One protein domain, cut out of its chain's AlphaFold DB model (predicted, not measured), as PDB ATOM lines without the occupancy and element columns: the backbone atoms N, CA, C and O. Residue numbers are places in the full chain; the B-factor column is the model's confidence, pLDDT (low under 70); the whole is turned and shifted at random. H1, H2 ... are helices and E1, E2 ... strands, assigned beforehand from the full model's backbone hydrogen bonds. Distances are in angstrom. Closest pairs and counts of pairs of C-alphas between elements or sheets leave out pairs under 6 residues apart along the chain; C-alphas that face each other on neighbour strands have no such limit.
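This is residues 4 to 167 and 275 to 280 of the 280 residues of an uncharacterized protein of archaeon (UniProt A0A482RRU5). Two sheets stand face to face as a sandwich, with helices on both outsides: H1 covers the three-stranded sheet E1 E2 E3, and the hairpin H2 H3 covers the five-stranded sheet E4 E7 E8 E5 E6. H4 sits crosswise to H3, and the long loops of residues 15 to 35 and 137 to 153 make the two ends of the longest axis. The 170 printed residues hold four named helices and eight named strands in the order H1 E1 E2 E3 E4 H2 H3 E5 E6 H4 E7 E8, a mixed class. The larger sheet is mixed, the smaller antiparallel; the whole is compact, with a radius of gyration of the C-alphas of 17.9 A and spans of 61 by 41 by 29 A.

Find C-alpha 4 at (137.384, 191.417, 63.146); from there H1 runs to residue 14. Next come E1, residues 36 to 42, 18.5 A long; E2, 47 to 53, 19.1 A; E3, 59 to 62; and E4, 64 to 68. H2, residues 71 to 81, is followed by H3, 88 to 102, 21.2 A long, which begins at (153.686, 191.642, 48.195). Then read E5, 112 to 118, 19.9 A; E6, 121 to 124; H4, 127 to 136; E7, 154 to 158; and E8, 275 to 279, ending at (150.986, 187.221, 54.923).

H1 is on the sheet E1 E2 E3 at a height of 9.6 A; the C-alphas of Cys 11 and Ser 53 in E2 are its closest pair to E2, 6.7 A apart. That sheet is a meander, each strand the antiparallel neighbour of the one before: look at N 38 and O 51, 2.8 A, and N 52 and O 60, 2.9 A. Its closest C-alphas between E1 and E5 are those of Gly 40 and Val 117, 6.2 A. In the larger sheet E4 and E7 are antiparallel, with N 65 and O 157 at 2.9 A. E7 and E8 are parallel with no N and O within hydrogen-bond range; E8 and E5 are parallel, with N 115 and O 277 at 2.9 A. The hairpin E5 and E6 has N 116 and O 123 at 2.8 A. H2 and H3 are on the same face, at heights of 8.1 A and 9.4 A, making two layers, helices on one face of a sheet. They touch at Ala 74 and Val 98, C-alphas 5.7 A apart, at a steep tilt of 42 degrees, opposite ways. H3 and H4 only just touch, with 3 pairs of C-alphas within 8 A, the closest Val 96 and Thr 134 at 7.2 A, about perpendicular at 85 degrees; H4 only grazes the sheet with residues 127 to 130. In H1, H2, H3 and H4 every O i to N i+4 pair is within hydrogen-bond range.

The C-alphas of Lys 23 and Arg 141 are the two farthest apart, 62.2 A. Residues 168 to 274 are not printed, and C-alphas 167 and 275 are 33.6 A apart across the cut. The links H1 to E1 and H4 to E7 are long. Confidence is low, pLDDT under 70, at residues 19 to 26, 137 to 167 and 275 to 280; the mean of the printed part is 75.0.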
ATOM      1  N   GLU A   4     137.572 190.999  61.754       88.88
ATOM      2  CA  GLU A   4     137.384 191.417  63.146       88.88
ATOM      3  C   GLU A   4     136.304 190.603  63.868       88.88
ATOM      4  O   GLU A   4     136.529 190.118  64.971       88.88
ATOM      5  N   ALA A   5     135.150 190.401  63.226       91.88
ATOM      6  CA  ALA A   5     134.052 189.633  63.807       91.88
ATOM      7  C   ALA A   5     134.434 188.158  64.009       91.88
ATOM      8  O   ALA A   5     134.021 187.537  64.987       91.88
ATOM      9  N   LEU A   6     135.247 187.604  63.101       92.06
ATOM     10  CA  LEU A   6     135.803 186.264  63.258       92.06
ATOM     11  C   LEU A   6     136.752 186.220  64.459       92.06
ATOM     12  O   LEU A   6     136.569 185.369  65.327       92.06
ATOM     13  N   THR A   7     137.702 187.153  64.554       91.50
ATOM     14  CA  THR A   7     138.626 187.244  65.694       91.50
ATOM     15  C   THR A   7     137.865 187.370  67.010       91.50
ATOM     16  O   THR A   7     138.132 186.615  67.939       91.50
ATOM     17  N   GLN A   8     136.859 188.244  67.067       92.00
ATOM     18  CA  GLN A   8     136.031 188.430  68.252       92.00
ATOM     19  C   GLN A   8     135.333 187.128  68.663       92.00
ATOM     20  O   GLN A   8     135.415 186.738  69.822       92.00
ATOM     21  N   SER A   9     134.736 186.401  67.711       92.19
ATOM     22  CA  SER A   9     134.091 185.116  68.009       92.19
ATOM     23  C   SER A   9     135.067 184.071  68.566       92.19
ATOM     24  O   SER A   9     134.701 183.278  69.430       92.19
ATOM     25  N   VAL A  10     136.329 184.089  68.121       90.69
ATOM     26  CA  VAL A  10     137.384 183.207  68.642       90.69
ATOM     27  C   VAL A  10     137.788 183.618  70.061       90.69
ATOM     28  O   VAL A  10     137.948 182.754  70.924       90.69
ATOM     29  N   CYS A  11     137.903 184.919  70.337       89.94
ATOM     30  CA  CYS A  11     138.197 185.432  71.677       89.94
ATOM     31  C   CYS A  11     137.064 185.149  72.673       89.94
ATOM     32  O   CYS A  11     137.334 184.778  73.815       89.94
ATOM     33  N   ASP A  12     135.807 185.243  72.237       89.50
ATOM     34  CA  ASP A  12     134.643 184.916  73.064       89.50
ATOM     35  C   ASP A  12     134.660 183.436  73.488       89.50
ATOM     36  O   ASP A  12     134.366 183.105  74.639       89.50
ATOM     37  N   LEU A  13     135.086 182.537  72.591       86.81
ATOM     38  CA  LEU A  13     135.303 181.125  72.923       86.81
ATOM     39  C   LEU A  13     136.464 180.932  73.907       86.81
ATOM     40  O   LEU A  13     136.392 180.052  74.770       86.81
ATOM     41  N   ALA A  14     137.518 181.747  73.811       86.12
ATOM     42  CA  ALA A  14     138.666 181.678  74.713       86.12
ATOM     43  C   ALA A  14     138.307 182.011  76.166       86.12
ATOM     44  O   ALA A  14     138.912 181.449  77.074       86.12
ATOM     45  N   LEU A  15     137.284 182.840  76.394       84.69
ATOM     46  CA  LEU A  15     136.762 183.170  77.727       84.69
ATOM     47  C   LEU A  15     135.882 182.063  78.337       84.69
ATOM     48  O   LEU A  15     135.559 182.102  79.525       84.69
ATOM     49  N   GLY A  16     135.502 181.054  77.550       83.00
ATOM     50  CA  GLY A  16     134.603 179.961  77.932       83.00
ATOM     51  C   GLY A  16     135.211 178.897  78.858       83.00
ATOM     52  O   GLY A  16     134.982 177.703  78.645       83.00
ATOM     53  N   PHE A  17     135.978 179.282  79.885       80.19
ATOM     54  CA  PHE A  17     136.588 178.360  80.851       80.19
ATOM     55  C   PHE A  17     136.185 178.654  82.305       80.19
ATOM     56  O   PHE A  17     135.812 179.769  82.663       80.19
ATOM     57  N   GLY A  18     136.246 177.630  83.162       77.25
ATOM     58  CA  GLY A  18     136.015 177.751  84.607       77.25
ATOM     59  C   GLY A  18     135.067 176.699  85.190       77.25
ATOM     60  O   GLY A  18     134.364 175.989  84.477       77.25
ATOM     61  N   GLU A  19     135.036 176.604  86.521       66.12
ATOM     62  CA  GLU A  19     134.348 175.523  87.256       66.12
ATOM     63  C   GLU A  19     132.846 175.780  87.496       66.12
ATOM     64  O   GLU A  19     132.106 174.900  87.942       66.12
ATOM     65  N   GLY A  20     132.361 176.983  87.167       65.44
ATOM     66  CA  GLY A  20     130.967 177.379  87.357       65.44
ATOM     67  C   GLY A  20     130.032 176.740  86.331       65.44
ATOM     68  O   GLY A  20     129.780 177.332  85.278       65.44
ATOM     69  N   ARG A  21     129.486 175.557  86.638       55.94
ATOM     70  CA  ARG A  21     128.459 174.888  85.823       55.94
ATOM     71  C   ARG A  21     127.148 175.682  85.837       55.94
ATOM     72  O   ARG A  21     126.326 175.511  86.733       55.94
ATOM     73  N   LYS A  22     126.911 176.502  84.812       62.22
ATOM     74  CA  LYS A  22     125.541 176.838  84.405       62.22
ATOM     75  C   LYS A  22     125.049 175.740  83.462       62.22
ATOM     76  O   LYS A  22     125.766 175.305  82.565       62.22
ATOM     77  N   LYS A  23     123.848 175.227  83.731       51.44
ATOM     78  CA  LYS A  23     123.240 174.102  83.009       51.44
ATOM     79  C   LYS A  23     123.039 174.511  81.538       51.44
ATOM     80  O   LYS A  23     122.231 175.393  81.277       51.44
ATOM     81  N   GLY A  24     123.788 173.902  80.614       63.59
ATOM     82  CA  GLY A  24     123.700 174.162  79.168       63.59
ATOM     83  C   GLY A  24     124.939 174.795  78.517       63.59
ATOM     84  O   GLY A  24     125.009 174.811  77.295       63.59
ATOM     85  N   GLU A  25     125.932 175.256  79.288       66.69
ATOM     86  CA  GLU A  25     127.183 175.812  78.742       66.69
ATOM     87  C   GLU A  25     128.326 174.789  78.811       66.69
ATOM     88  O   GLU A  25     128.692 174.310  79.891       66.69
ATOM     89  N   THR A  26     128.924 174.463  77.664       63.16
ATOM     90  CA  THR A  26     130.152 173.661  77.588       63.16
ATOM     91  C   THR A  26     131.345 174.521  78.000       63.16
ATOM     92  O   THR A  26     131.930 175.211  77.170       63.16
ATOM     93  N   LYS A  27     131.696 174.510  79.289       74.69
ATOM     94  CA  LYS A  27     132.895 175.195  79.794       74.69
ATOM     95  C   LYS A  27     134.109 174.283  79.765       74.69
ATOM     96  O   LYS A  27     134.049 173.138  80.217       74.69
ATOM     97  N   MET A  28     135.219 174.811  79.266       78.44
ATOM     98  CA  MET A  28     136.512 174.134  79.304       78.44
ATOM     99  C   MET A  28     137.113 174.216  80.714       78.44
ATOM    100  O   MET A  28     136.912 175.185  81.447       78.44
ATOM    101  N   SER A  29     137.866 173.190  81.112       83.94
ATOM    102  CA  SER A  29     138.526 173.146  82.426       83.94
ATOM    103  C   SER A  29     139.783 174.018  82.500       83.94
ATOM    104  O   SER A  29     140.241 174.344  83.593       83.94
ATOM    105  N   ARG A  30     140.358 174.386  81.349       86.94
ATOM    106  CA  ARG A  30     141.578 175.188  81.211       86.94
ATOM    107  C   ARG A  30     141.423 176.169  80.039       86.94
ATOM    108  O   ARG A  30     140.758 175.806  79.068       86.94
ATOM    109  N   PRO A  31     142.026 177.367  80.114       86.75
ATOM    110  CA  PRO A  31     142.099 178.277  78.974       86.75
ATOM    111  C   PRO A  31     142.985 177.696  77.865       86.75
ATOM    112  O   PRO A  31     143.789 176.789  78.102       86.75
ATOM    113  N   PHE A  32     142.871 178.249  76.658       88.19
ATOM    114  CA  PHE A  32     143.788 177.924  75.571       88.19
ATOM    115  C   PHE A  32     145.202 178.403  75.917       88.19
ATOM    116  O   PHE A  32     145.409 179.553  76.279       88.19
ATOM    117  N   GLY A  33     146.196 177.522  75.811       88.06
ATOM    118  CA  GLY A  33     147.610 177.862  76.014       88.06
ATOM    119  C   GLY A  33     148.304 178.317  74.730       88.06
ATOM    120  O   GLY A  33     149.463 177.973  74.525       88.06
ATOM    121  N   VAL A  34     147.579 178.978  73.823       88.00
ATOM    122  CA  VAL A  34     148.045 179.315  72.472       88.00
ATOM    123  C   VAL A  34     147.558 180.712  72.109       88.00
ATOM    124  O   VAL A  34     146.387 181.027  72.309       88.00
ATOM    125  N   SER A  35     148.447 181.526  71.546       87.38
ATOM    126  CA  SER A  35     148.095 182.793  70.904       87.38
ATOM    127  C   SER A  35     147.907 182.579  69.405       87.38
ATOM    128  O   SER A  35     148.630 181.789  68.793       87.38
ATOM    129  N   LEU A  36     146.949 183.279  68.803       89.12
ATOM    130  CA  LEU A  36     146.611 183.118  67.388       89.12
ATOM    131  C   LEU A  36     146.903 184.398  66.612       89.12
ATOM    132  O   LEU A  36     146.634 185.499  67.091       89.12
ATOM    133  N   LEU A  37     147.402 184.236  65.387       91.06
ATOM    134  CA  LEU A  37     147.429 185.296  64.385       91.06
ATOM    135  C   LEU A  37     146.307 185.034  63.385       91.06
ATOM    136  O   LEU A  37     146.283 184.004  62.714       91.06
ATOM    137  N   VAL A  38     145.359 185.962  63.332       90.81
ATOM    138  CA  VAL A  38     144.197 185.915  62.450       90.81
ATOM    139  C   VAL A  38     144.389 186.968  61.381       90.81
ATOM    140  O   VAL A  38     144.469 188.159  61.664       90.81
ATOM    141  N   ALA A  39     144.470 186.513  60.148       90.44
ATOM    142  CA  ALA A  39     144.859 187.330  59.023       90.44
ATOM    143  C   ALA A  39     143.844 187.106  57.905       90.44
ATOM    144  O   ALA A  39     143.416 185.974  57.660       90.44
ATOM    145  N   GLY A  40     143.385 188.189  57.293       89.31
ATOM    146  CA  GLY A  40     142.260 188.127  56.377       89.31
ATOM    147  C   GLY A  40     142.122 189.380  55.535       89.31
ATOM    148  O   GLY A  40     142.512 190.472  55.946       89.31
ATOM    149  N   TYR A  41     141.495 189.214  54.380       88.00
ATOM    150  CA  TYR A  41     141.154 190.305  53.486       88.00
ATOM    151  C   TYR A  41     139.639 190.556  53.526       88.00
ATOM    152  O   TYR A  41     138.837 189.643  53.299       88.00
ATOM    153  N   ASP A  42     139.231 191.785  53.854       87.31
ATOM    154  CA  ASP A  42     137.822 192.189  53.866       87.31
ATOM    155  C   ASP A  42     137.436 192.828  52.527       87.31
ATOM    156  O   ASP A  42     137.729 193.995  52.263       87.31
ATOM    157  N   ALA A  43     136.706 192.070  51.703       84.44
ATOM    158  CA  ALA A  43     136.245 192.510  50.388       84.44
ATOM    159  C   ALA A  43     135.345 193.760  50.426       84.44
ATOM    160  O   ALA A  43     135.246 194.466  49.428       84.44
ATOM    161  N   LYS A  44     134.681 194.057  51.555       83.50
ATOM    162  CA  LYS A  44     133.827 195.255  51.667       83.50
ATOM    163  C   LYS A  44     134.627 196.531  51.893       83.50
ATOM    164  O   LYS A  44     134.177 197.601  51.501       83.50
ATOM    165  N   LYS A  45     135.761 196.418  52.587       81.00
ATOM    166  CA  LYS A  45     136.635 197.545  52.938       81.00
ATOM    167  C   LYS A  45     137.844 197.658  52.005       81.00
ATOM    168  O   LYS A  45     138.603 198.604  52.161       81.00
ATOM    169  N   ASP A  46     138.005 196.700  51.087       82.38
ATOM    170  CA  ASP A  46     139.198 196.513  50.251       82.38
ATOM    171  C   ASP A  46     140.488 196.610  51.084       82.38
ATOM    172  O   ASP A  46     141.432 197.304  50.725       82.38
ATOM    173  N   ALA A  47     140.492 195.967  52.259       82.12
ATOM    174  CA  ALA A  47     141.560 196.111  53.240       82.12
ATOM    175  C   ALA A  47     142.015 194.754  53.784       82.12
ATOM    176  O   ALA A  47     141.197 193.937  54.226       82.12
ATOM    177  N   SER A  48     143.331 194.549  53.799       85.06
ATOM    178  CA  SER A  48     143.994 193.490  54.554       85.06
ATOM    179  C   SER A  48     144.001 193.844  56.042       85.06
ATOM    180  O   SER A  48     144.079 195.006  56.447       85.06
ATOM    181  N   SER A  49     143.823 192.848  56.902       87.19
ATOM    182  CA  SER A  49     143.838 193.038  58.349       87.19
ATOM    183  C   SER A  49     144.485 191.856  59.043       87.19
ATOM    184  O   SER A  49     144.177 190.700  58.751       87.19
ATOM    185  N   LEU A  50     145.353 192.174  60.000       89.12
ATOM    186  CA  LEU A  50     146.030 191.223  60.864       89.12
ATOM    187  C   LEU A  50     145.652 191.505  62.314       89.12
ATOM    188  O   LEU A  50     145.805 192.621  62.811       89.12
ATOM    189  N   TYR A  51     145.189 190.469  62.996       91.12
ATOM    190  CA  TYR A  51     144.838 190.491  64.402       91.12
ATOM    191  C   TYR A  51     145.659 189.468  65.171       91.12
ATOM    192  O   TYR A  51     145.865 188.339  64.731       91.12
ATOM    193  N   PHE A  52     146.081 189.861  66.360       90.75
ATOM    194  CA  PHE A  52     146.660 188.977  67.354       90.75
ATOM    195  C   PHE A  52     145.624 188.734  68.444       90.75
ATOM    196  O   PHE A  52     145.106 189.694  69.016       90.75
ATOM    197  N   SER A  53     145.331 187.466  68.717       89.94
ATOM    198  CA  SER A  53     144.451 187.042  69.802       89.94
ATOM    199  C   SER A  53     145.282 186.463  70.936       89.94
ATOM    200  O   SER A  53     146.008 185.480  70.752       89.94
ATOM    201  N   ASP A  54     145.100 187.034  72.119       87.56
ATOM    202  CA  ASP A  54     145.658 186.543  73.369       87.56
ATOM    203  C   ASP A  54     144.635 185.631  74.080       87.56
ATOM    204  O   ASP A  54     143.433 185.922  74.053       87.56
ATOM    205  N   PRO A  55     145.052 184.529  74.730       85.31
ATOM    206  CA  PRO A  55     144.139 183.649  75.463       85.31
ATOM    207  C   PRO A  55     143.405 184.312  76.638       85.31
ATOM    208  O   PRO A  55     142.481 183.708  77.178       85.31
ATOM    209  N   SER A  56     143.758 185.547  77.019       85.06
ATOM    210  CA  SER A  56     142.956 186.368  77.939       85.06
ATOM    211  C   SER A  56     141.604 186.812  77.368       85.06
ATOM    212  O   SER A  56     140.808 187.390  78.103       85.06
ATOM    213  N   GLY A  57     141.343 186.574  76.076       83.19
ATOM    214  CA  GLY A  57     140.163 187.078  75.366       83.19
ATOM    215  C   GLY A  57     140.351 188.487  74.795       83.19
ATOM    216  O   GLY A  57     139.414 189.051  74.235       83.19
ATOM    217  N   SER A  58     141.554 189.055  74.910       88.69
ATOM    218  CA  SER A  58     141.907 190.331  74.286       88.69
ATOM    219  C   SER A  58     142.461 190.106  72.881       88.69
ATOM    220  O   SER A  58     143.256 189.190  72.660       88.69
ATOM    221  N   TYR A  59     142.097 190.974  71.938       91.62
ATOM    222  CA  TYR A  59     142.687 190.992  70.603       91.62
ATOM    223  C   TYR A  59     143.111 192.398  70.191       91.62
ATOM    224  O   TYR A  59     142.499 193.390  70.584       91.62
ATOM    225  N   PHE A  60     144.156 192.473  69.373       90.50
ATOM    226  CA  PHE A  60     144.723 193.729  68.889       90.50
ATOM    227  C   PHE A  60     145.008 193.641  67.395       90.50
ATOM    228  O   PHE A  60     145.420 192.592  66.898       90.50
ATOM    229  N   GLN A  61     144.793 194.745  66.681       90.00
ATOM    230  CA  GLN A  61     145.135 194.853  65.268       90.00
ATOM    231  C   GLN A  61     146.590 195.300  65.111       90.00
ATOM    232  O   GLN A  61     147.012 196.273  65.739       90.00
ATOM    233  N   TYR A  62     147.333 194.623  64.239       88.56
ATOM    234  CA  TYR A  62     148.730 194.924  63.940       88.56
ATOM    235  C   TYR A  62     148.950 195.088  62.439       88.56
ATOM    236  O   TYR A  62     148.204 194.556  61.624       88.56
ATOM    237  N   LYS A  63     149.999 195.830  62.078       86.69
ATOM    238  CA  LYS A  63     150.488 195.924  60.694       86.69
ATOM    239  C   LYS A  63     151.480 194.810  60.364       86.69
ATOM    240  O   LYS A  63     151.434 194.205  59.306       86.69
ATOM    241  N   ALA A  64     152.350 194.496  61.310       86.94
ATOM    242  CA  ALA A  64     153.203 193.323  61.278       86.94
ATOM    243  C   ALA A  64     153.357 192.840  62.717       86.94
ATOM    244  O   ALA A  64     153.405 193.657  63.642       86.94
ATOM    245  N   LYS A  65     153.383 191.524  62.914       89.25
ATOM    246  CA  LYS A  65     153.523 190.926  64.239       89.25
ATOM    247  C   LYS A  65     154.235 189.586  64.133       89.25
ATOM    248  O   LYS A  65     153.879 188.739  63.314       89.25
ATOM    249  N   ALA A  66     155.212 189.381  65.007       88.19
ATOM    250  CA  ALA A  66     155.854 188.092  65.209       88.19
ATOM    251  C   ALA A  66     155.419 187.496  66.552       88.19
ATOM    252  O   ALA A  66     155.282 188.213  67.547       88.19
ATOM    253  N   ILE A  67     155.213 186.181  66.582       88.81
ATOM    254  CA  ILE A  67     154.924 185.413  67.798       88.81
ATOM    255  C   ILE A  67     155.889 184.226  67.913       88.81
ATOM    256  O   ILE A  67     156.428 183.740  66.916       88.81
ATOM    257  N   GLY A  68     156.102 183.750  69.140       86.06
ATOM    258  CA  GLY A  68     157.004 182.636  69.443       86.06
ATOM    259  C   GLY A  68     158.305 183.082  70.107       86.06
ATOM    260  O   GLY A  68     158.450 184.227  70.538       86.06
ATOM    261  N   ALA A  69     159.258 182.160  70.210       79.69
ATOM    262  CA  ALA A  69     160.440 182.336  71.056       79.69
ATOM    263  C   ALA A  69     161.464 183.367  70.552       79.69
ATOM    264  O   ALA A  69     162.289 183.838  71.324       79.69
ATOM    265  N   GLY A  70     161.390 183.731  69.273       79.56
ATOM    266  CA  GLY A  70     162.240 184.734  68.634       79.56
ATOM    267  C   GLY A  70     161.484 186.009  68.273       79.56
ATOM    268  O   GLY A  70     161.939 186.774  67.429       79.56
ATOM    269  N   SER A  71     160.306 186.215  68.869       84.31
ATOM    270  CA  SER A  71     159.435 187.353  68.559       84.31
ATOM    271  C   SER A  71     160.070 188.705  68.880       84.31
ATOM    272  O   SER A  71     159.800 189.660  68.165       84.31
ATOM    273  N   GLU A  72     160.943 188.787  69.887       85.31
ATOM    274  CA  GLU A  72     161.656 190.022  70.237       85.31
ATOM    275  C   GLU A  72     162.630 190.449  69.126       85.31
ATOM    276  O   GLU A  72     162.539 191.566  68.619       85.31
ATOM    277  N   GLY A  73     163.500 189.535  68.676       85.06
ATOM    278  CA  GLY A  73     164.429 189.799  67.571       85.06
ATOM    279  C   GLY A  73     163.710 190.014  66.238       85.06
ATOM    280  O   GLY A  73     164.027 190.946  65.503       85.06
ATOM    281  N   ALA A  74     162.685 189.204  65.955       86.50
ATOM    282  CA  ALA A  74     161.853 189.369  64.767       86.50
ATOM    283  C   ALA A  74     161.121 190.719  64.758       86.50
ATOM    284  O   ALA A  74     161.044 191.376  63.723       86.50
ATOM    285  N   GLY A  75     160.581 191.124  65.910       86.81
ATOM    286  CA  GLY A  75     159.854 192.375  66.091       86.81
ATOM    287  C   GLY A  75     160.733 193.593  65.832       86.81
ATOM    288  O   GLY A  75     160.301 194.495  65.120       86.81
ATOM    289  N   ALA A  76     161.979 193.580  66.313       88.06
ATOM    290  CA  ALA A  76     162.943 194.651  66.057       88.06
ATOM    291  C   ALA A  76     163.229 194.819  64.554       88.06
ATOM    292  O   ALA A  76     163.075 195.912  64.010       88.06
ATOM    293  N   THR A  77     163.545 193.730  63.848       86.25
ATOM    294  CA  THR A  77     163.800 193.783  62.399       86.25
ATOM    295  C   THR A  77     162.563 194.212  61.616       86.25
ATOM    296  O   THR A  77     162.666 195.003  60.676       86.25
ATOM    297  N   LEU A  78     161.386 193.709  61.998       87.06
ATOM    298  CA  LEU A  78     160.127 194.132  61.393       87.06
ATOM    299  C   LEU A  78     159.908 195.626  61.601       87.06
ATOM    300  O   LEU A  78     159.561 196.313  60.653       87.06
ATOM    301  N   GLN A  79     160.159 196.156  62.793       88.00
ATOM    302  CA  GLN A  79     159.994 197.577  63.065       88.00
ATOM    303  C   GLN A  79     160.942 198.458  62.235       88.00
ATOM    304  O   GLN A  79     160.540 199.535  61.800       88.00
ATOM    305  N   GLU A  80     162.177 198.012  62.002       88.69
ATOM    306  CA  GLU A  80     163.172 198.762  61.225       88.69
ATOM    307  C   GLU A  80     162.909 198.742  59.716       88.69
ATOM    308  O   GLU A  80     163.171 199.724  59.020       88.69
ATOM    309  N   LYS A  81     162.446 197.606  59.188       86.75
ATOM    310  CA  LYS A  81     162.334 197.373  57.741       86.75
ATOM    311  C   LYS A  81     160.919 197.570  57.198       86.75
ATOM    312  O   LYS A  81     160.755 197.814  56.000       86.75
ATOM    313  N   TYR A  82     159.899 197.443  58.044       84.75
ATOM    314  CA  TYR A  82     158.508 197.561  57.628       84.75
ATOM    315  C   TYR A  82     158.153 198.999  57.256       84.75
ATOM    316  O   TYR A  82     158.452 199.952  57.975       84.75
ATOM    317  N   HIS A  83     157.428 199.141  56.154       85.44
ATOM    318  CA  HIS A  83     156.848 200.395  55.701       85.44
ATOM    319  C   HIS A  83     155.427 200.149  55.191       85.44
ATOM    320  O   HIS A  83     155.064 199.032  54.831       85.44
ATOM    321  N   ALA A  84     154.594 201.191  55.216       80.75
ATOM    322  CA  ALA A  84     153.175 201.060  54.883       80.75
ATOM    323  C   ALA A  84     152.936 200.690  53.408       80.75
ATOM    324  O   ALA A  84     151.948 200.025  53.119       80.75
ATOM    325  N   ASP A  85     153.853 201.080  52.520       84.25
ATOM    326  CA  ASP A  85     153.733 200.933  51.065       84.25
ATOM    327  C   ASP A  85     154.509 199.715  50.521       84.25
ATOM    328  O   ASP A  85     155.014 199.747  49.402       84.25
ATOM    329  N   LEU A  86     154.637 198.649  51.321       79.94
ATOM    330  CA  LEU A  86     155.291 197.402  50.914       79.94
ATOM    331  C   LEU A  86     154.510 196.698  49.801       79.94
ATOM    332  O   LEU A  86     153.304 196.458  49.924       79.94
ATOM    333  N   THR A  87     155.212 196.282  48.748       84.94
ATOM    334  CA  THR A  87     154.651 195.341  47.770       84.94
ATOM    335  C   THR A  87     154.614 193.916  48.335       84.94
ATOM    336  O   THR A  87     155.341 193.579  49.266       84.94
ATOM    337  N   LEU A  88     153.779 193.044  47.757       83.44
ATOM    338  CA  LEU A  88     153.686 191.642  48.195       83.44
ATOM    339  C   LEU A  88     155.034 190.913  48.079       83.44
ATOM    340  O   LEU A  88     155.399 190.169  48.983       83.44
ATOM    341  N   GLN A  89     155.794 191.171  47.009       83.69
ATOM    342  CA  GLN A  89     157.120 190.580  46.800       83.69
ATOM    343  C   GLN A  89     158.123 191.068  47.853       83.69
ATOM    344  O   GLN A  89     158.794 190.266  48.488       83.69
ATOM    345  N   GLU A  90     158.166 192.375  48.128       83.75
ATOM    346  CA  GLU A  90     159.029 192.913  49.192       83.75
ATOM    347  C   GLU A  90     158.615 192.409  50.584       83.75
ATOM    348  O   GLU A  90     159.457 192.248  51.470       83.75
ATOM    349  N   GLY A  91     157.323 192.134  50.786       83.94
ATOM    350  CA  GLY A  91     156.803 191.488  51.986       83.94
ATOM    351  C   GLY A  91     157.333 190.063  52.162       83.94
ATOM    352  O   GLY A  91     157.809 189.725  53.247       83.94
ATOM    353  N   GLU A  92     157.308 189.250  51.102       84.50
ATOM    354  CA  GLU A  92     157.889 187.897  51.079       84.50
ATOM    355  C   GLU A  92     159.394 187.933  51.379       84.50
ATOM    356  O   GLU A  92     159.898 187.165  52.205       84.50
ATOM    357  N   ASP A  93     160.096 188.883  50.766       84.56
ATOM    358  CA  ASP A  93     161.530 189.099  50.929       84.56
ATOM    359  C   ASP A  93     161.893 189.458  52.375       84.56
ATOM    360  O   ASP A  93     162.788 188.859  52.987       84.56
ATOM    361  N   LEU A  94     161.161 190.413  52.953       86.06
ATOM    362  CA  LEU A  94     161.325 190.830  54.341       86.06
ATOM    363  C   LEU A  94     161.070 189.665  55.300       86.06
ATOM    364  O   LEU A  94     161.786 189.481  56.285       86.06
ATOM    365  N   LEU A  95     160.057 188.864  55.002       86.38
ATOM    366  CA  LEU A  95     159.645 187.744  55.823       86.38
ATOM    367  C   LEU A  95     160.711 186.637  55.855       86.38
ATOM    368  O   LEU A  95     161.063 186.144  56.932       86.38
ATOM    369  N   VAL A  96     161.297 186.303  54.699       85.62
ATOM    370  CA  VAL A  96     162.445 185.386  54.604       85.62
ATOM    371  C   VAL A  96     163.666 185.960  55.327       85.62
ATOM    372  O   VAL A  96     164.362 185.222  56.029       85.62
ATOM    373  N   LEU A  97     163.924 187.266  55.213       85.69
ATOM    374  CA  LEU A  97     165.032 187.933  55.902       85.69
ATOM    375  C   LEU A  97     164.901 187.835  57.427       85.69
ATOM    376  O   LEU A  97     165.858 187.440  58.095       85.69
ATOM    377  N   VAL A  98     163.722 188.143  57.972       85.81
ATOM    378  CA  VAL A  98     163.440 188.058  59.414       85.81
ATOM    379  C   VAL A  98     163.611 186.624  59.908       85.81
ATOM    380  O   VAL A  98     164.257 186.384  60.928       85.81
ATOM    381  N   LEU A  99     163.104 185.644  59.156       83.94
ATOM    382  CA  LEU A  99     163.269 184.235  59.503       83.94
ATOM    383  C   LEU A  99     164.733 183.803  59.540       83.94
ATOM    384  O   LEU A  99     165.121 183.082  60.452       83.94
ATOM    385  N   ARG A 100     165.562 184.253  58.592       82.88
ATOM    386  CA  ARG A 100     166.997 183.916  58.570       82.88
ATOM    387  C   ARG A 100     167.760 184.469  59.765       82.88
ATOM    388  O   ARG A 100     168.757 183.879  60.157       82.88
ATOM    389  N   GLN A 101     167.335 185.607  60.298       82.62
ATOM    390  CA  GLN A 101     167.976 186.204  61.470       82.62
ATOM    391  C   GLN A 101     167.599 185.475  62.758       82.62
ATOM    392  O   GLN A 101     168.417 185.355  63.665       82.62
ATOM    393  N   VAL A 102     166.356 185.002  62.837       81.75
ATOM    394  CA  VAL A 102     165.801 184.381  64.045       81.75
ATOM    395  C   VAL A 102     166.086 182.878  64.091       81.75
ATOM    396  O   VAL A 102     166.201 182.302  65.172       81.75
ATOM    397  N   MET A 103     166.206 182.228  62.932       79.88
ATOM    398  CA  MET A 103     166.518 180.807  62.826       79.88
ATOM    399  C   MET A 103     168.025 180.575  62.718       79.88
ATOM    400  O   MET A 103     168.690 181.095  61.831       79.88
ATOM    401  N   GLU A 104     168.550 179.702  63.574       77.19
ATOM    402  CA  GLU A 104     169.946 179.252  63.495       77.19
ATOM    403  C   GLU A 104     170.182 178.232  62.370       77.19
ATOM    404  O   GLU A 104     171.276 178.136  61.811       77.19
ATOM    405  N   GLU A 105     169.168 177.414  62.066       78.44
ATOM    406  CA  GLU A 105     169.250 176.388  61.029       78.44
ATOM    407  C   GLU A 105     168.990 176.997  59.649       78.44
ATOM    408  O   GLU A 105     168.186 177.916  59.488       78.44
ATOM    409  N   LYS A 106     169.640 176.441  58.621       79.88
ATOM    410  CA  LYS A 106     169.377 176.834  57.236       79.88
ATOM    411  C   LYS A 106     167.898 176.634  56.901       79.88
ATOM    412  O   LYS A 106     167.325 175.571  57.147       79.88
ATOM    413  N   ILE A 107     167.314 177.654  56.281       79.00
ATOM    414  CA  ILE A 107     165.946 177.608  55.778       79.00
ATOM    415  C   ILE A 107     165.850 176.540  54.686       79.00
ATOM    416  O   ILE A 107     166.578 176.583  53.697       79.00
ATOM    417  N   THR A 108     164.953 175.581  54.891       82.94
ATOM    418  CA  THR A 108     164.596 174.537  53.925       82.94
ATOM    419  C   THR A 108     163.076 174.445  53.832       82.94
ATOM    420  O   THR A 108     162.377 174.716  54.814       82.94
ATOM    421  N   SER A 109     162.558 174.006  52.684       82.19
ATOM    422  CA  SER A 109     161.118 173.818  52.445       82.19
ATOM    423  C   SER A 109     160.439 172.804  53.373       82.19
ATOM    424  O   SER A 109     159.215 172.773  53.466       82.19
ATOM    425  N   SER A 110     161.200 171.991  54.112       82.69
ATOM    426  CA  SER A 110     160.654 171.098  55.143       82.69
ATOM    427  C   SER A 110     160.497 171.741  56.519       82.69
ATOM    428  O   SER A 110     159.785 171.193  57.364       82.69
ATOM    429  N   ASN A 111     161.206 172.844  56.768       82.25
ATOM    430  CA  ASN A 111     161.270 173.486  58.079       82.25
ATOM    431  C   ASN A 111     160.311 174.674  58.179       82.25
ATOM    432  O   ASN A 111     159.906 175.014  59.287       82.25
ATOM    433  N   ILE A 112     159.944 175.281  57.047       85.06
ATOM    434  CA  ILE A 112     159.125 176.493  56.982       85.06
ATOM    435  C   ILE A 112     157.892 176.242  56.120       85.06
ATOM    436  O   ILE A 112     157.993 175.638  55.058       85.06
ATOM    437  N   GLU A 113     156.740 176.732  56.560       87.00
ATOM    438  CA  GLU A 113     155.540 176.883  55.738       87.00
ATOM    439  C   GLU A 113     155.238 178.376  55.632       87.00
ATOM    440  O   GLU A 113     155.298 179.078  56.639       87.00
ATOM    441  N   LEU A 114     154.904 178.854  54.435       86.56
ATOM    442  CA  LEU A 114     154.504 180.235  54.171       86.56
ATOM    443  C   LEU A 114     153.117 180.225  53.553       86.56
ATOM    444  O   LEU A 114     152.824 179.399  52.694       86.56
ATOM    445  N   ALA A 115     152.256 181.122  54.006       88.56
ATOM    446  CA  ALA A 115     150.950 181.350  53.424       88.56
ATOM    447  C   ALA A 115     150.756 182.838  53.154       88.56
ATOM    448  O   ALA A 115     151.241 183.671  53.914       88.56
ATOM    449  N   ARG A 116     150.010 183.163  52.103       86.50
ATOM    450  CA  ARG A 116     149.549 184.519  51.795       86.50
ATOM    451  C   ARG A 116     148.032 184.573  51.786       86.50
ATOM    452  O   ARG A 116     147.368 183.565  51.542       86.50
ATOM    453  N   VAL A 117     147.490 185.753  52.018       88.38
ATOM    454  CA  VAL A 117     146.067 186.046  51.968       88.38
ATOM    455  C   VAL A 117     145.895 187.296  51.134       88.38
ATOM    456  O   VAL A 117     146.104 188.396  51.619       88.38
ATOM    457  N   ASP A 118     145.466 187.112  49.895       83.75
ATOM    458  CA  ASP A 118     145.202 188.219  48.981       83.75
ATOM    459  C   ASP A 118     143.693 188.389  48.764       83.75
ATOM    460  O   ASP A 118     142.856 187.661  49.311       83.75
ATOM    461  N   LYS A 119     143.334 189.281  47.834       85.00
ATOM    462  CA  LYS A 119     141.975 189.380  47.273       85.00
ATOM    463  C   LYS A 119     141.473 188.045  46.703       85.00
ATOM    464  O   LYS A 119     140.272 187.793  46.682       85.00
ATOM    465  N   HIS A 120     142.393 187.188  46.253       83.50
ATOM    466  CA  HIS A 120     142.107 185.852  45.721       83.50
ATOM    467  C   HIS A 120     141.895 184.787  46.810       83.50
ATOM    468  O   HIS A 120     141.517 183.659  46.492       83.50
ATOM    469  N   GLY A 121     142.092 185.142  48.081       84.25
ATOM    470  CA  GLY A 121     141.932 184.258  49.228       84.25
ATOM    471  C   GLY A 121     143.256 183.763  49.803       84.25
ATOM    472  O   GLY A 121     144.329 184.299  49.526       84.25
ATOM    473  N   TYR A 122     143.151 182.740  50.649       88.00
ATOM    474  CA  TYR A 122     144.280 182.098  51.316       88.00
ATOM    475  C   TYR A 122     145.001 181.139  50.363       88.00
ATOM    476  O   TYR A 122     144.386 180.211  49.834       88.00
ATOM    477  N   HIS A 123     146.307 181.328  50.192       87.88
ATOM    478  CA  HIS A 123     147.188 180.453  49.422       87.88
ATOM    479  C   HIS A 123     148.349 179.986  50.296       87.88
ATOM    480  O   HIS A 123     149.092 180.803  50.839       87.88
ATOM    481  N   LEU A 124     148.508 178.672  50.428       89.00
ATOM    482  CA  LEU A 124     149.647 178.054  51.104       89.00
ATOM    483  C   LEU A 124     150.711 177.716  50.058       89.00
ATOM    484  O   LEU A 124     150.409 177.032  49.080       89.00
ATOM    485  N   TYR A 125     151.945 178.158  50.283       87.62
ATOM    486  CA  TYR A 125     153.043 177.937  49.351       87.62
ATOM    487  C   TYR A 125     153.432 176.467  49.340       87.62
ATOM    488  O   TYR A 125     153.570 175.811  50.379       87.62
ATOM    489  N   SER A 126     153.631 175.954  48.136       91.25
ATOM    490  CA  SER A 126     154.178 174.626  47.916       91.25
ATOM    491  C   SER A 126     155.699 174.625  48.112       91.25
ATOM    492  O   SER A 126     156.367 175.649  47.970       91.25
ATOM    493  N   ALA A 127     156.275 173.458  48.416       88.88
ATOM    494  CA  ALA A 127     157.726 173.304  48.556       88.88
ATOM    495  C   ALA A 127     158.552 173.914  47.395       88.88
ATOM    496  O   ALA A 127     159.494 174.647  47.696       88.88
ATOM    497  N   PRO A 128     158.213 173.705  46.099       89.25
ATOM    498  CA  PRO A 128     158.989 174.294  45.005       89.25
ATOM    499  C   PRO A 128     158.892 175.825  44.939       89.25
ATOM    500  O   PRO A 128     159.872 176.471  44.580       89.25
ATOM    501  N   GLU A 129     157.750 176.417  45.295       87.88
ATOM    502  CA  GLU A 129     157.597 177.882  45.350       87.88
ATOM    503  C   GLU A 129     158.449 178.473  46.481       87.88
ATOM    504  O   GLU A 129     159.104 179.502  46.313       87.88
ATOM    505  N   LEU A 130     158.501 177.785  47.623       86.81
ATOM    506  CA  LEU A 130     159.307 178.207  48.764       86.81
ATOM    507  C   LEU A 130     160.813 178.125  48.481       86.81
ATOM    508  O   LEU A 130     161.582 178.991  48.907       86.81
ATOM    509  N   ASP A 131     161.235 177.099  47.739       86.25
ATOM    510  CA  ASP A 131     162.624 176.949  47.311       86.25
ATOM    511  C   ASP A 131     163.030 178.083  46.353       86.25
ATOM    512  O   ASP A 131     164.129 178.621  46.488       86.25
ATOM    513  N   GLN A 132     162.140 178.509  45.447       86.56
ATOM    514  CA  GLN A 132     162.383 179.656  44.558       86.56
ATOM    515  C   GLN A 132     162.565 180.961  45.345       86.56
ATOM    516  O   GLN A 132     163.545 181.674  45.122       86.56
ATOM    517  N   LEU A 133     161.688 181.235  46.316       82.69
ATOM    518  CA  LEU A 133     161.802 182.406  47.197       82.69
ATOM    519  C   LEU A 133     163.103 182.396  48.006       82.69
ATOM    520  O   LEU A 133     163.787 183.410  48.146       82.69
ATOM    521  N   THR A 134     163.486 181.221  48.505       82.00
ATOM    522  CA  THR A 134     164.708 181.069  49.300       82.00
ATOM    523  C   THR A 134     165.970 181.219  48.444       82.00
ATOM    524  O   THR A 134     166.980 181.703  48.953       82.00
ATOM    525  N   GLN A 135     165.941 180.822  47.168       79.38
ATOM    526  CA  GLN A 135     167.070 180.959  46.236       79.38
ATOM    527  C   GLN A 135     167.257 182.390  45.732       79.38
ATOM    528  O   GLN A 135     168.399 182.813  45.544       79.38
ATOM    529  N   LEU A 136     166.159 183.125  45.529       73.25
ATOM    530  CA  LEU A 136     166.183 184.513  45.062       73.25
ATOM    531  C   LEU A 136     166.974 185.407  46.026       73.25
ATOM    532  O   LEU A 136     167.838 186.183  45.618       73.25
ATOM    533  N   HIS A 137     166.757 185.208  47.324       65.50
ATOM    534  CA  HIS A 137     167.608 185.766  48.366       65.50
ATOM    535  C   HIS A 137     168.829 184.877  48.527       65.50
ATOM    536  O   HIS A 137     168.821 183.949  49.339       65.50
ATOM    537  N   GLY A 138     169.900 185.147  47.779       56.28
ATOM    538  CA  GLY A 138     171.191 184.475  47.963       56.28
ATOM    539  C   GLY A 138     171.653 184.453  49.437       56.28
ATOM    540  O   GLY A 138     171.061 185.117  50.294       56.28
ATOM    541  N   PRO A 139     172.696 183.682  49.792       56.81
ATOM    542  CA  PRO A 139     173.176 183.626  51.169       56.81
ATOM    543  C   PRO A 139     173.586 185.032  51.620       56.81
ATOM    544  O   PRO A 139     174.603 185.563  51.176       56.81
ATOM    545  N   LEU A 140     172.781 185.645  52.494       50.66
ATOM    546  CA  LEU A 140     173.167 186.872  53.177       50.66
ATOM    547  C   LEU A 140     174.465 186.560  53.914       50.66
ATOM    548  O   LEU A 140     174.547 185.598  54.679       50.66
ATOM    549  N   ARG A 141     175.501 187.337  53.605       42.22
ATOM    550  CA  ARG A 141     176.817 187.244  54.225       42.22
ATOM    551  C   ARG A 141     176.627 187.635  55.692       42.22
ATOM    552  O   ARG A 141     176.648 188.817  56.014       42.22
ATOM    553  N   LEU A 142     176.325 186.657  56.549       45.69
ATOM    554  CA  LEU A 142     176.218 186.868  57.987       45.69
ATOM    555  C   LEU A 142     177.571 187.379  58.481       45.69
ATOM    556  O   LEU A 142     178.553 186.634  58.492       45.69
ATOM    557  N   GLU A 143     177.614 188.640  58.904       40.31
ATOM    558  CA  GLU A 143     178.551 189.020  59.946       40.31
ATOM    559  C   GLU A 143     178.092 188.389  61.265       40.31
ATOM    560  O   GLU A 143     176.905 188.273  61.570       40.31
ATOM    561  N   LEU A 144     179.086 187.889  61.985       44.09
ATOM    562  CA  LEU A 144     178.994 187.057  63.172       44.09
ATOM    563  C   LEU A 144     178.221 187.737  64.304       44.09
ATOM    564  O   LEU A 144     178.755 188.632  64.950       44.09
ATOM    565  N   LEU A 145     177.052 187.209  64.657       40.56
ATOM    566  CA  LEU A 145     176.545 187.316  66.023       40.56
ATOM    567  C   LEU A 145     176.061 185.944  66.478       40.56
ATOM    568  O   LEU A 145     175.083 185.395  65.977       40.56
ATOM    569  N   GLY A 146     176.821 185.368  67.409       44.53
ATOM    570  CA  GLY A 146     176.453 184.139  68.089       44.53
ATOM    571  C   GLY A 146     175.218 184.381  68.943       44.53
ATOM    572  O   GLY A 146     175.259 185.185  69.870       44.53
ATOM    573  N   PHE A 147     174.141 183.665  68.640       35.12
ATOM    574  CA  PHE A 147     172.974 183.565  69.502       35.12
ATOM    575  C   PHE A 147     172.583 182.100  69.709       35.12
ATOM    576  O   PHE A 147     172.948 181.208  68.949       35.12
ATOM    577  N   VAL A 148     171.978 181.888  70.870       35.28
ATOM    578  CA  VAL A 148     171.919 180.664  71.668       35.28
ATOM    579  C   VAL A 148     170.986 179.607  71.090       35.28
ATOM    580  O   VAL A 148     169.807 179.881  70.933       35.28
ATOM    581  N   HIS A 149     171.515 178.380  70.994       33.72
ATOM    582  CA  HIS A 149     170.856 177.144  70.567       33.72
ATOM    583  C   HIS A 149     169.477 176.916  71.213       33.72
ATOM    584  O   HIS A 149     169.366 176.274  72.265       33.72
ATOM    585  N   GLN A 150     168.408 177.403  70.577       34.56
ATOM    586  CA  GLN A 150     167.033 177.078  70.964       34.56
ATOM    587  C   GLN A 150     166.161 176.744  69.752       34.56
ATOM    588  O   GLN A 150     165.748 177.578  68.954       34.56
ATOM    589  N   ARG A 151     165.858 175.449  69.650       36.94
ATOM    590  CA  ARG A 151     165.042 174.831  68.606       36.94
ATOM    591  C   ARG A 151     163.569 175.114  68.890       36.94
ATOM    592  O   ARG A 151     162.986 174.423  69.724       36.94
ATOM    593  N   LEU A 152     162.997 176.150  68.282       35.84
ATOM    594  CA  LEU A 152     161.656 176.616  68.640       35.84
ATOM    595  C   LEU A 152     160.788 176.948  67.423       35.84
ATOM    596  O   LEU A 152     161.264 177.151  66.312       35.84
ATOM    597  N   GLU A 153     159.485 176.895  67.668       41.06
ATOM    598  CA  GLU A 153     158.400 177.122  66.722       41.06
ATOM    599  C   GLU A 153     158.111 178.630  66.627       41.06
ATOM    600  O   GLU A 153     158.082 179.336  67.640       41.06
ATOM    601  N   PHE A 154     157.898 179.128  65.412       45.34
ATOM    602  CA  PHE A 154     157.731 180.542  65.089       45.34
ATOM    603  C   PHE A 154     156.547 180.733  64.139       45.34
ATOM    604  O   PHE A 154     156.261 179.892  63.286       45.34
ATOM    605  N   SER A 155     155.889 181.878  64.262       47.72
ATOM    606  CA  SER A 155     154.974 182.387  63.247       47.72
ATOM    607  C   SER A 155     155.248 183.873  63.100       47.72
ATOM    608  O   SER A 155     155.129 184.640  64.057       47.72
ATOM    609  N   VAL A 156     155.662 184.269  61.903       49.50
ATOM    610  CA  VAL A 156     155.898 185.665  61.540       49.50
ATOM    611  C   VAL A 156     154.825 186.051  60.539       49.50
ATOM    612  O   VAL A 156     154.545 185.281  59.618       49.50
ATOM    613  N   VAL A 157     154.193 187.204  60.747       56.50
ATOM    614  CA  VAL A 157     153.177 187.713  59.830       56.50
ATOM    615  C   VAL A 157     153.422 189.178  59.525       56.50
ATOM    616  O   VAL A 157     153.501 190.017  60.425       56.50
ATOM    617  N   VAL A 158     153.529 189.470  58.233       52.78
ATOM    618  CA  VAL A 158     153.630 190.821  57.679       52.78
ATOM    619  C   VAL A 158     152.330 191.084  56.930       52.78
ATOM    620  O   VAL A 158     151.962 190.287  56.070       52.78
ATOM    621  N   ALA A 159     151.616 192.158  57.271       46.53
ATOM    622  CA  ALA A 159     150.488 192.621  56.473       46.53
ATOM    623  C   ALA A 159     150.940 193.791  55.586       46.53
ATOM    624  O   ALA A 159     151.347 194.845  56.088       46.53
ATOM    625  N   GLY A 160     150.884 193.603  54.271       37.94
ATOM    626  CA  GLY A 160     151.008 194.661  53.278       37.94
ATOM    627  C   GLY A 160     149.668 195.376  53.155       37.94
ATOM    628  O   GLY A 160     148.669 194.800  52.725       37.94
ATOM    629  N   LEU A 161     149.604 196.642  53.564       35.44
ATOM    630  CA  LEU A 161     148.401 197.448  53.374       35.44
ATOM    631  C   LEU A 161     148.440 198.064  51.976       35.44
ATOM    632  O   LEU A 161     149.008 199.133  51.779       35.44
ATOM    633  N   ALA A 162     147.764 197.441  51.013       30.20
ATOM    634  CA  ALA A 162     147.399 198.125  49.778       30.20
ATOM    635  C   ALA A 162     146.314 199.180  50.086       30.20
ATOM    636  O   ALA A 162     145.122 198.903  50.030       30.20
ATOM    637  N   GLY A 163     146.758 200.378  50.481       33.34
ATOM    638  CA  GLY A 163     146.050 201.660  50.434       33.34
ATOM    639  C   GLY A 163     144.571 201.708  50.836       33.34
ATOM    640  O   GLY A 163     143.714 201.689  49.964       33.34
ATOM    641  N   HIS A 164     144.267 201.985  52.113       29.89
ATOM    642  CA  HIS A 164     143.175 202.905  52.479       29.89
ATOM    643  C   HIS A 164     143.241 203.360  53.953       29.89
ATOM    644  O   HIS A 164     143.602 202.598  54.848       29.89
ATOM    645  N   ARG A 165     142.875 204.630  54.210       28.36
ATOM    646  CA  ARG A 165     142.794 205.255  55.549       28.36
ATOM    647  C   ARG A 165     141.848 204.476  56.474       28.36
ATOM    648  O   ARG A 165     140.647 204.426  56.219       28.36
ATOM    649  N   SER A 166     142.366 203.967  57.587       28.80
ATOM    650  CA  SER A 166     141.567 203.412  58.680       28.80
ATOM    651  C   SER A 166     140.982 204.526  59.561       28.80
ATOM    652  O   SER A 166     141.688 205.390  60.075       28.80
ATOM    653  N   VAL A 167     139.657 204.508  59.727       28.86
ATOM    654  CA  VAL A 167     138.914 205.305  60.717       28.86
ATOM    655  C   VAL A 167     139.016 204.590  62.074       28.86
ATOM    656  O   VAL A 167     138.736 203.391  62.120       28.86
ATOM    657  N   LEU A 275     156.557 175.220  61.095       37.75
ATOM    658  CA  LEU A 275     156.498 176.677  61.150       37.75
ATOM    659  C   LEU A 275     155.401 177.180  60.223       37.75
ATOM    660  O   LEU A 275     155.419 176.804  59.061       37.75
ATOM    661  N   LYS A 276     154.496 178.041  60.694       43.62
ATOM    662  CA  LYS A 276     153.451 178.629  59.845       43.62
ATOM    663  C   LYS A 276     153.632 180.129  59.749       43.62
ATOM    664  O   LYS A 276     153.434 180.840  60.731       43.62
ATOM    665  N   LEU A 277     153.984 180.601  58.565       47.81
ATOM    666  CA  LEU A 277     153.915 182.000  58.175       47.81
ATOM    667  C   LEU A 277     152.572 182.292  57.532       47.81
ATOM    668  O   LEU A 277     152.009 181.457  56.827       47.81
ATOM    669  N   LEU A 278     152.098 183.506  57.750       43.25
ATOM    670  CA  LEU A 278     150.917 184.048  57.105       43.25
ATOM    671  C   LEU A 278     151.272 185.462  56.642       43.25
ATOM    672  O   LEU A 278     152.000 186.156  57.333       43.25
ATOM    673  N   MET A 279     150.813 185.880  55.479       41.69
ATOM    674  CA  MET A 279     150.986 187.221  54.923       41.69
ATOM    675  C   MET A 279     149.598 187.710  54.514       41.69
ATOM    676  O   MET A 279     148.778 186.879  54.122       41.69
ATOM    677  N   VAL A 280     149.303 189.000  54.651       40.69
ATOM    678  CA  VAL A 280     147.996 189.600  54.288       40.69
ATOM    679  C   VAL A 280     148.197 190.852  53.470       40.69
ATOM    680  O   VAL A 280     149.219 191.516  53.732       40.69
TER     681      VAL A 280